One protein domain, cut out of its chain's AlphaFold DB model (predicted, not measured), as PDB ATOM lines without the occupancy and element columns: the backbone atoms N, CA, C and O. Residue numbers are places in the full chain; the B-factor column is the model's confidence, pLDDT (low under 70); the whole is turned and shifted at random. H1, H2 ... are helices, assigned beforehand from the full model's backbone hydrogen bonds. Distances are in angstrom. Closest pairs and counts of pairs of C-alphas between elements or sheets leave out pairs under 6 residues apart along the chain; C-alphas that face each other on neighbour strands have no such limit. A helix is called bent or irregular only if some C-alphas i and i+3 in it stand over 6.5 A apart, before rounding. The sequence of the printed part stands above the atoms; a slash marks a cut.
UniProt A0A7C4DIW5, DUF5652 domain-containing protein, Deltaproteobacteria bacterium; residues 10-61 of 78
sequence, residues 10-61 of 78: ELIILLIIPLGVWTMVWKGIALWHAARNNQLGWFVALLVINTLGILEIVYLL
ATOM      1  N   GLU A  10     -67.941 -37.550 -10.064       88.94
ATOM      2  CA  GLU A  10     -68.028 -37.895 -11.485       88.94
ATOM      3  C   GLU A  10     -67.119 -36.981 -12.306       88.94
ATOM      4  O   GLU A  10     -66.395 -37.456 -13.178       88.94
ATOM      5  N   LEU A  11     -67.070 -35.692 -11.952       88.69
ATOM      6  CA  LEU A  11     -66.140 -34.727 -12.534       88.69
ATOM      7  C   LEU A  11     -64.677 -35.138 -12.296       88.69
ATOM      8  O   LEU A  11     -63.857 -35.065 -13.209       88.69
ATOM      9  N   ILE A  12     -64.350 -35.607 -11.087       89.56
ATOM     10  CA  ILE A  12     -63.001 -36.067 -10.732       89.56
ATOM     11  C   ILE A  12     -62.605 -37.285 -11.572       89.56
ATOM     12  O   ILE A  12     -61.506 -37.309 -12.124       89.56
ATOM     13  N   ILE A  13     -63.485 -38.280 -11.710       89.88
ATOM     14  CA  ILE A  13     -63.207 -39.479 -12.518       89.88
ATOM     15  C   ILE A  13     -63.048 -39.107 -13.998       89.88
ATOM     16  O   ILE A  13     -62.101 -39.561 -14.648       89.88
ATOM     17  N   LEU A  14     -63.924 -38.235 -14.506       88.69
ATOM     18  CA  LEU A  14     -63.880 -37.732 -15.878       88.69
ATOM     19  C   LEU A  14     -62.570 -36.990 -16.181       88.69
ATOM     20  O   LEU A  14     -62.086 -37.051 -17.306       88.69
ATOM     21  N   LEU A  15     -61.975 -36.316 -15.194       89.06
ATOM     22  CA  LEU A  15     -60.691 -35.630 -15.336       89.06
ATOM     23  C   LEU A  15     -59.492 -36.572 -15.175       89.06
ATOM     24  O   LEU A  15     -58.559 -36.523 -15.977       89.06
ATOM     25  N   ILE A  16     -59.490 -37.439 -14.160       90.56
ATOM     26  CA  ILE A  16     -58.315 -38.249 -13.807       90.56
ATOM     27  C   ILE A  16     -58.021 -39.336 -14.844       90.56
ATOM     28  O   ILE A  16     -56.854 -39.549 -15.164       90.56
ATOM     29  N   ILE A  17     -59.036 -40.012 -15.390       91.44
ATOM     30  CA  ILE A  17     -58.822 -41.106 -16.352       91.44
ATOM     31  C   ILE A  17     -58.094 -40.632 -17.623       91.44
ATOM     32  O   ILE A  17     -57.036 -41.186 -17.934       91.44
ATOM     33  N   PRO A  18     -58.577 -39.612 -18.356       93.00
ATOM     34  CA  PRO A  18     -57.886 -39.142 -19.552       93.00
ATOM     35  C   PRO A  18     -56.517 -38.533 -19.235       93.00
ATOM     36  O   PRO A  18     -55.583 -38.745 -20.005       93.00
ATOM     37  N   LEU A  19     -56.346 -37.855 -18.092       90.75
ATOM     38  CA  LEU A  19     -55.032 -37.365 -17.656       90.75
ATOM     39  C   LEU A  19     -54.051 -38.513 -17.361       90.75
ATOM     40  O   LEU A  19     -52.880 -38.451 -17.743       90.75
ATOM     41  N   GLY A  20     -54.519 -39.590 -16.731       88.75
ATOM     42  CA  GLY A  20     -53.730 -40.796 -16.486       88.75
ATOM     43  C   GLY A  20     -53.283 -41.461 -17.787       88.75
ATOM     44  O   GLY A  20     -52.098 -41.730 -17.972       88.75
ATOM     45  N   VAL A  21     -54.204 -41.645 -18.735       90.69
ATOM     46  CA  VAL A  21     -53.886 -42.218 -20.052       90.69
ATOM     47  C   VAL A  21     -52.921 -41.315 -20.818       90.69
ATOM     48  O   VAL A  21     -51.912 -41.794 -21.333       90.69
ATOM     49  N   TRP A  22     -53.164 -40.003 -20.833       91.12
ATOM     50  CA  TRP A  22     -52.288 -39.026 -21.477       91.12
ATOM     51  C   TRP A  22     -50.856 -39.113 -20.936       91.12
ATOM     52  O   TRP A  22     -49.905 -39.266 -21.700       91.12
ATOM     53  N   THR A  23     -50.690 -39.101 -19.613       83.75
ATOM     54  CA  THR A  23     -49.363 -39.189 -18.983       83.75
ATOM     55  C   THR A  23     -48.676 -40.535 -19.222       83.75
ATOM     56  O   THR A  23     -47.464 -40.555 -19.443       83.75
ATOM     57  N   MET A  24     -49.416 -41.649 -19.242       84.12
ATOM     58  CA  MET A  24     -48.872 -42.967 -19.590       84.12
ATOM     59  C   MET A  24     -48.385 -43.031 -21.038       84.12
ATOM     60  O   MET A  24     -47.325 -43.600 -21.288       84.12
ATOM     61  N   VAL A  25     -49.107 -42.416 -21.978       88.00
ATOM     62  CA  VAL A  25     -48.721 -42.370 -23.397       88.00
ATOM     63  C   VAL A  25     -47.408 -41.603 -23.566       88.00
ATOM     64  O   VAL A  25     -46.458 -42.140 -24.137       88.00
ATOM     65  N   TRP A  26     -47.296 -40.394 -23.004       82.56
ATOM     66  CA  TRP A  26     -46.051 -39.614 -23.073       82.56
ATOM     67  C   TRP A  26     -44.881 -40.309 -22.367       82.56
ATOM     68  O   TRP A  26     -43.774 -40.344 -22.908       82.56
ATOM     69  N   LYS A  27     -45.116 -40.931 -21.201       76.69
ATOM     70  CA  LYS A  27     -44.100 -41.730 -20.494       76.69
ATOM     71  C   LYS A  27     -43.654 -42.949 -21.305       76.69
ATOM     72  O   LYS A  27     -42.458 -43.216 -21.374       76.69
ATOM     73  N   GLY A  28     -44.584 -43.672 -21.929       81.69
ATOM     74  CA  GLY A  28     -44.293 -44.843 -22.757       81.69
ATOM     75  C   GLY A  28     -43.484 -44.490 -24.004       81.69
ATOM     76  O   GLY A  28     -42.516 -45.178 -24.320       81.69
ATOM     77  N   ILE A  29     -43.811 -43.373 -24.662       82.75
ATOM     78  CA  ILE A  29     -43.048 -42.856 -25.809       82.75
ATOM     79  C   ILE A  29     -41.630 -42.458 -25.382       82.75
ATOM     80  O   ILE A  29     -40.662 -42.827 -26.048       82.75
ATOM     81  N   ALA A  30     -41.485 -41.759 -24.253       77.06
ATOM     82  CA  ALA A  30     -40.177 -41.375 -23.728       77.06
ATOM     83  C   ALA A  30     -39.323 -42.606 -23.357       77.06
ATOM     84  O   ALA A  30     -38.129 -42.648 -23.659       77.06
ATOM     85  N   LEU A  31     -39.946 -43.643 -22.787       73.38
ATOM     86  CA  LEU A  31     -39.297 -44.912 -22.454       73.38
ATOM     87  C   LEU A  31     -38.863 -45.684 -23.713       73.38
ATOM     88  O   LEU A  31     -37.729 -46.159 -23.785       73.38
ATOM     89  N   TRP A  32     -39.739 -45.770 -24.721       74.38
ATOM     90  CA  TRP A  32     -39.456 -46.407 -26.011       74.38
ATOM     91  C   TRP A  32     -38.288 -45.726 -26.724       74.38
ATOM     92  O   TRP A  32     -37.393 -46.395 -27.243       74.38
ATOM     93  N   HIS A  33     -38.255 -44.392 -26.706       72.44
ATOM     94  CA  HIS A  33     -37.175 -43.632 -27.318       72.44
ATOM     95  C   HIS A  33     -35.847 -43.800 -26.564       72.44
ATOM     96  O   HIS A  33     -34.808 -44.004 -27.196       72.44
ATOM     97  N   ALA A  34     -35.875 -43.815 -25.226       70.81
ATOM     98  CA  ALA A  34     -34.691 -44.063 -24.403       70.81
ATOM     99  C   ALA A  34     -34.114 -45.477 -24.603       70.81
ATOM    100  O   ALA A  34     -32.897 -45.633 -24.723       70.81
ATOM    101  N   ALA A  35     -34.980 -46.493 -24.710       69.19
ATOM    102  CA  ALA A  35     -34.577 -47.872 -24.981       69.19
ATOM    103  C   ALA A  35     -33.943 -48.027 -26.378       69.19
ATOM    104  O   ALA A  35     -32.919 -48.692 -26.523       69.19
ATOM    105  N   ARG A  36     -34.506 -47.375 -27.407       74.31
ATOM    106  CA  ARG A  36     -34.014 -47.461 -28.797       74.31
ATOM    107  C   ARG A  36     -32.714 -46.705 -29.055       74.31
ATOM    108  O   ARG A  36     -31.939 -47.150 -29.896       74.31
ATOM    109  N   ASN A  37     -32.463 -45.602 -28.353       74.81
ATOM    110  CA  ASN A  37     -31.226 -44.824 -28.495       74.81
ATOM    111  C   ASN A  37     -30.096 -45.282 -27.558       74.81
ATOM    112  O   ASN A  37     -29.095 -44.581 -27.424       74.81
ATOM    113  N   ASN A  38     -30.244 -46.439 -26.897       66.31
ATOM    114  CA  ASN A  38     -29.292 -46.958 -25.910       66.31
ATOM    115  C   ASN A  38     -28.978 -45.942 -24.787       66.31
ATOM    116  O   ASN A  38     -27.935 -45.996 -24.135       66.31
ATOM    117  N   GLN A  39     -29.897 -44.997 -24.552       69.25
ATOM    118  CA  GLN A  39     -29.797 -43.986 -23.506       69.25
ATOM    119  C   GLN A  39     -30.327 -44.579 -22.201       69.25
ATOM    120  O   GLN A  39     -31.351 -44.152 -21.661       69.25
ATOM    121  N   LEU A  40     -29.596 -45.578 -21.694       61.34
ATOM    122  CA  LEU A  40     -29.893 -46.283 -20.444       61.34
ATOM    123  C   LEU A  40     -30.147 -45.313 -19.281       61.34
ATOM    124  O   LEU A  40     -31.024 -45.571 -18.469       61.34
ATOM    125  N   GLY A  41     -29.473 -44.157 -19.242       65.81
ATOM    126  CA  GLY A  41     -29.707 -43.119 -18.231       65.81
ATOM    127  C   GLY A  41     -31.122 -42.523 -18.246       65.81
ATOM    128  O   GLY A  41     -31.713 -42.360 -17.184       65.81
ATOM    129  N   TRP A  42     -31.705 -42.253 -19.419       67.31
ATOM    130  CA  TRP A  42     -33.072 -41.719 -19.534       67.31
ATOM    131  C   TRP A  42     -34.139 -42.789 -19.306       67.31
ATOM    132  O   TRP A  42     -35.171 -42.508 -18.697       67.31
ATOM    133  N   PHE A  43     -33.863 -44.026 -19.728       65.19
ATOM    134  CA  PHE A  43     -34.706 -45.180 -19.422       65.19
ATOM    135  C   PHE A  43     -34.766 -45.400 -17.906       65.19
ATOM    136  O   PHE A  43     -35.849 -45.482 -17.333       65.19
ATOM    137  N   VAL A  44     -33.601 -45.397 -17.249       67.81
ATOM    138  CA  VAL A  44     -33.480 -45.524 -15.797       67.81
ATOM    139  C   VAL A  44     -34.095 -44.318 -15.093       67.81
ATOM    140  O   VAL A  44     -34.831 -44.539 -14.153       67.81
ATOM    141  N   ALA A  45     -33.922 -43.073 -15.544       71.38
ATOM    142  CA  ALA A  45     -34.541 -41.900 -14.908       71.38
ATOM    143  C   ALA A  45     -36.083 -41.924 -14.953       71.38
ATOM    144  O   ALA A  45     -36.739 -41.651 -13.946       71.38
ATOM    145  N   LEU A  46     -36.678 -42.297 -16.093       66.88
ATOM    146  CA  LEU A  46     -38.134 -42.452 -16.238       66.88
ATOM    147  C   LEU A  46     -38.681 -43.626 -15.416       66.88
ATOM    148  O   LEU A  46     -39.803 -43.556 -14.902       66.88
ATOM    149  N   LEU A  47     -37.881 -44.683 -15.252       66.25
ATOM    150  CA  LEU A  47     -38.190 -45.806 -14.374       66.25
ATOM    151  C   LEU A  47     -38.045 -45.403 -12.895       66.25
ATOM    152  O   LEU A  47     -38.950 -45.659 -12.111       66.25
ATOM    153  N   VAL A  48     -36.973 -44.698 -12.521       62.28
ATOM    154  CA  VAL A  48     -36.610 -44.222 -11.167       62.28
ATOM    155  C   VAL A  48     -37.610 -43.215 -10.622       62.28
ATOM    156  O   VAL A  48     -38.001 -43.320  -9.467       62.28
ATOM    157  N   ILE A  49     -38.122 -42.301 -11.444       70.69
ATOM    158  CA  ILE A  49     -39.202 -41.388 -11.034       70.69
ATOM    159  C   ILE A  49     -40.485 -42.144 -10.647       70.69
ATOM    160  O   ILE A  49     -41.234 -41.680  -9.793       70.69
ATOM    161  N   ASN A  50     -40.746 -43.317 -11.235       64.25
ATOM    162  CA  ASN A  50     -41.833 -44.205 -10.794       64.25
ATOM    163  C   ASN A  50     -41.389 -45.183  -9.691       64.25
ATOM    164  O   ASN A  50     -42.229 -45.815  -9.058       64.25
ATOM    165  N   THR A  51     -40.084 -45.329  -9.466       52.00
ATOM    166  CA  THR A  51     -39.479 -46.336  -8.594       52.00
ATOM    167  C   THR A  51     -38.493 -45.694  -7.619       52.00
ATOM    168  O   THR A  51     -37.384 -46.186  -7.421       52.00
ATOM    169  N   LEU A  52     -38.912 -44.613  -6.954       57.62
ATOM    170  CA  LEU A  52     -38.150 -43.978  -5.873       57.62
ATOM    171  C   LEU A  52     -37.736 -44.959  -4.756       57.62
ATOM    172  O   LEU A  52     -36.916 -44.572  -3.952       57.62
ATOM    173  N   GLY A  53     -38.249 -46.201  -4.721       58.38
ATOM    174  CA  GLY A  53     -37.757 -47.290  -3.858       58.38
ATOM    175  C   GLY A  53     -36.834 -48.344  -4.509       58.38
ATOM    176  O   GLY A  53     -36.262 -49.166  -3.802       58.38
ATOM    177  N   ILE A  54     -36.667 -48.381  -5.837       63.19
ATOM    178  CA  ILE A  54     -35.667 -49.245  -6.516       63.19
ATOM    179  C   ILE A  54     -34.312 -48.536  -6.613       63.19
ATOM    180  O   ILE A  54     -33.270 -49.194  -6.675       63.19
ATOM    181  N   LEU A  55     -34.321 -47.202  -6.585       58.38
ATOM    182  CA  LEU A  55     -33.125 -46.367  -6.615       58.38
ATOM    183  C   LEU A  55     -32.159 -46.701  -5.465       58.38
ATOM    184  O   LEU A  55     -30.960 -46.848  -5.714       58.38
ATOM    185  N   GLU A  56     -32.663 -46.923  -4.244       63.16
ATOM    186  CA  GLU A  56     -31.834 -47.385  -3.123       63.16
ATOM    187  C   GLU A  56     -31.205 -48.766  -3.373       63.16
ATOM    188  O   GLU A  56     -30.034 -48.978  -3.052       63.16
ATOM    189  N   ILE A  57     -31.940 -49.712  -3.969       67.31
ATOM    190  CA  ILE A  57     -31.458 -51.089  -4.188       67.31
ATOM    191  C   ILE A  57     -30.298 -51.108  -5.192       67.31
ATOM    192  O   ILE A  57     -29.298 -51.796  -4.979       67.31
ATOM    193  N   VAL A  58     -30.396 -50.323  -6.267       69.88
ATOM    194  CA  VAL A  58     -29.329 -50.205  -7.274       69.88
ATOM    195  C   VAL A  58     -28.091 -49.523  -6.689       69.88
ATOM    196  O   VAL A  58     -26.972 -49.974  -6.946       69.88
ATOM    197  N   TYR A  59     -28.275 -48.490  -5.862       63.88
ATOM    198  CA  TYR A  59     -27.174 -47.814  -5.176       63.88
ATOM    199  C   TYR A  59     -26.393 -48.776  -4.265       63.88
ATOM    200  O   TYR A  59     -25.167 -48.863  -4.362       63.88
ATOM    201  N   LEU A  60     -27.098 -49.576  -3.455       64.81
ATOM    202  CA  LEU A  60     -26.492 -50.590  -2.583       64.81
ATOM    203  C   LEU A  60     -25.764 -51.700  -3.360       64.81
ATOM    204  O   LEU A  60     -24.772 -52.247  -2.873       64.81
ATOM    205  N   LEU A  61     -26.236 -52.055  -4.559       69.38
ATOM    206  CA  LEU A  61     -25.601 -53.085  -5.383       69.38
ATOM    207  C   LEU A  61     -24.323 -52.576  -6.070       69.38
ATOM    208  O   LEU A  61     -23.341 -53.313  -6.158       69.38
TER     209      LEU A  61
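Overview. This is residues 10 to 61 of the 78 residues of the protein "DUF5652 domain-containing protein" of Deltaproteobacteria bacterium (UniProt A0A7C4DIW5). The main picture is a flat, open zigzag of three helices: a long helix H1, a shorter helix H2 folded back beside its last part as a helical hairpin of unequal arms, and a short helix H3 that turns away again beyond the far end of H2. Residues 10 to 26, of which 10 to 26 belong to H1, stick out as a free arm. The printed part has 52 residues, with three named helices in the order H1, H2, H3 and no named strand, and its class is all helix. It is only just loose, close to extended, with a radius of gyration of the C-alphas of 14.3 A, and the C-alphas span 45 by 26 by 7 A along their three main axes.

Arrangement. H1, residues 10 to 36, stands free over residues 10 to 26. With residues 27 to 35 alone it touches H2, residues 40 to 50, with 11 pairs of C-alphas within 8 A. Their closest C-alphas are those of Ala 34 and Phe 43, 5.1 A apart. The two run opposite ways at a shallow tilt of 20 degrees and form a helical hairpin. H3, residues 55 to 61, is close to H2 but not clearly touching it, with 1 pair of C-alphas within 8 A. The closest C-alphas of H2 and H3 are those of Val 48 and Leu 55, 6.1 A apart. H2 and H3 run opposite ways at a steep tilt of 55 degrees. H1 and H3 are apart. In H3 every O i to N i+4 pair is within hydrogen-bond range, while 22 of 23 such pairs are in H1 and 6 of 7 in H2.

Along the chain. H1 begins at C-alpha 10, at (-68.028, -37.895, -11.485), and runs 39.3 A to C-alpha 36, at (-34.014, -47.461, -28.797). H1 is neither bent nor irregular, but only just: C-alphas 15 and 18 are 6.2 A apart. H2 measures 15.5 A from C-alpha 40 to C-alpha 50. H3 measures 10.2 A from C-alpha 55 to C-alpha 61, which is at (-25.601, -53.085, -5.383).

Size, cuts and confidence. The two C-alphas farthest apart are those of Glu 10 and Leu 61, 45.5 A, which are also the first and last of the printed part. The printed part has no cut. The links from H1 to H2, with 3 residues, and from H2 to H3, with 4 residues, are tight. Residues 49 to 54 also stand free. The mean pLDDT of the printed part is 74.8, and 23 residues are under 70: residue 35, residues 38 to 44, residues 46 to 48 and residues 50 to 61.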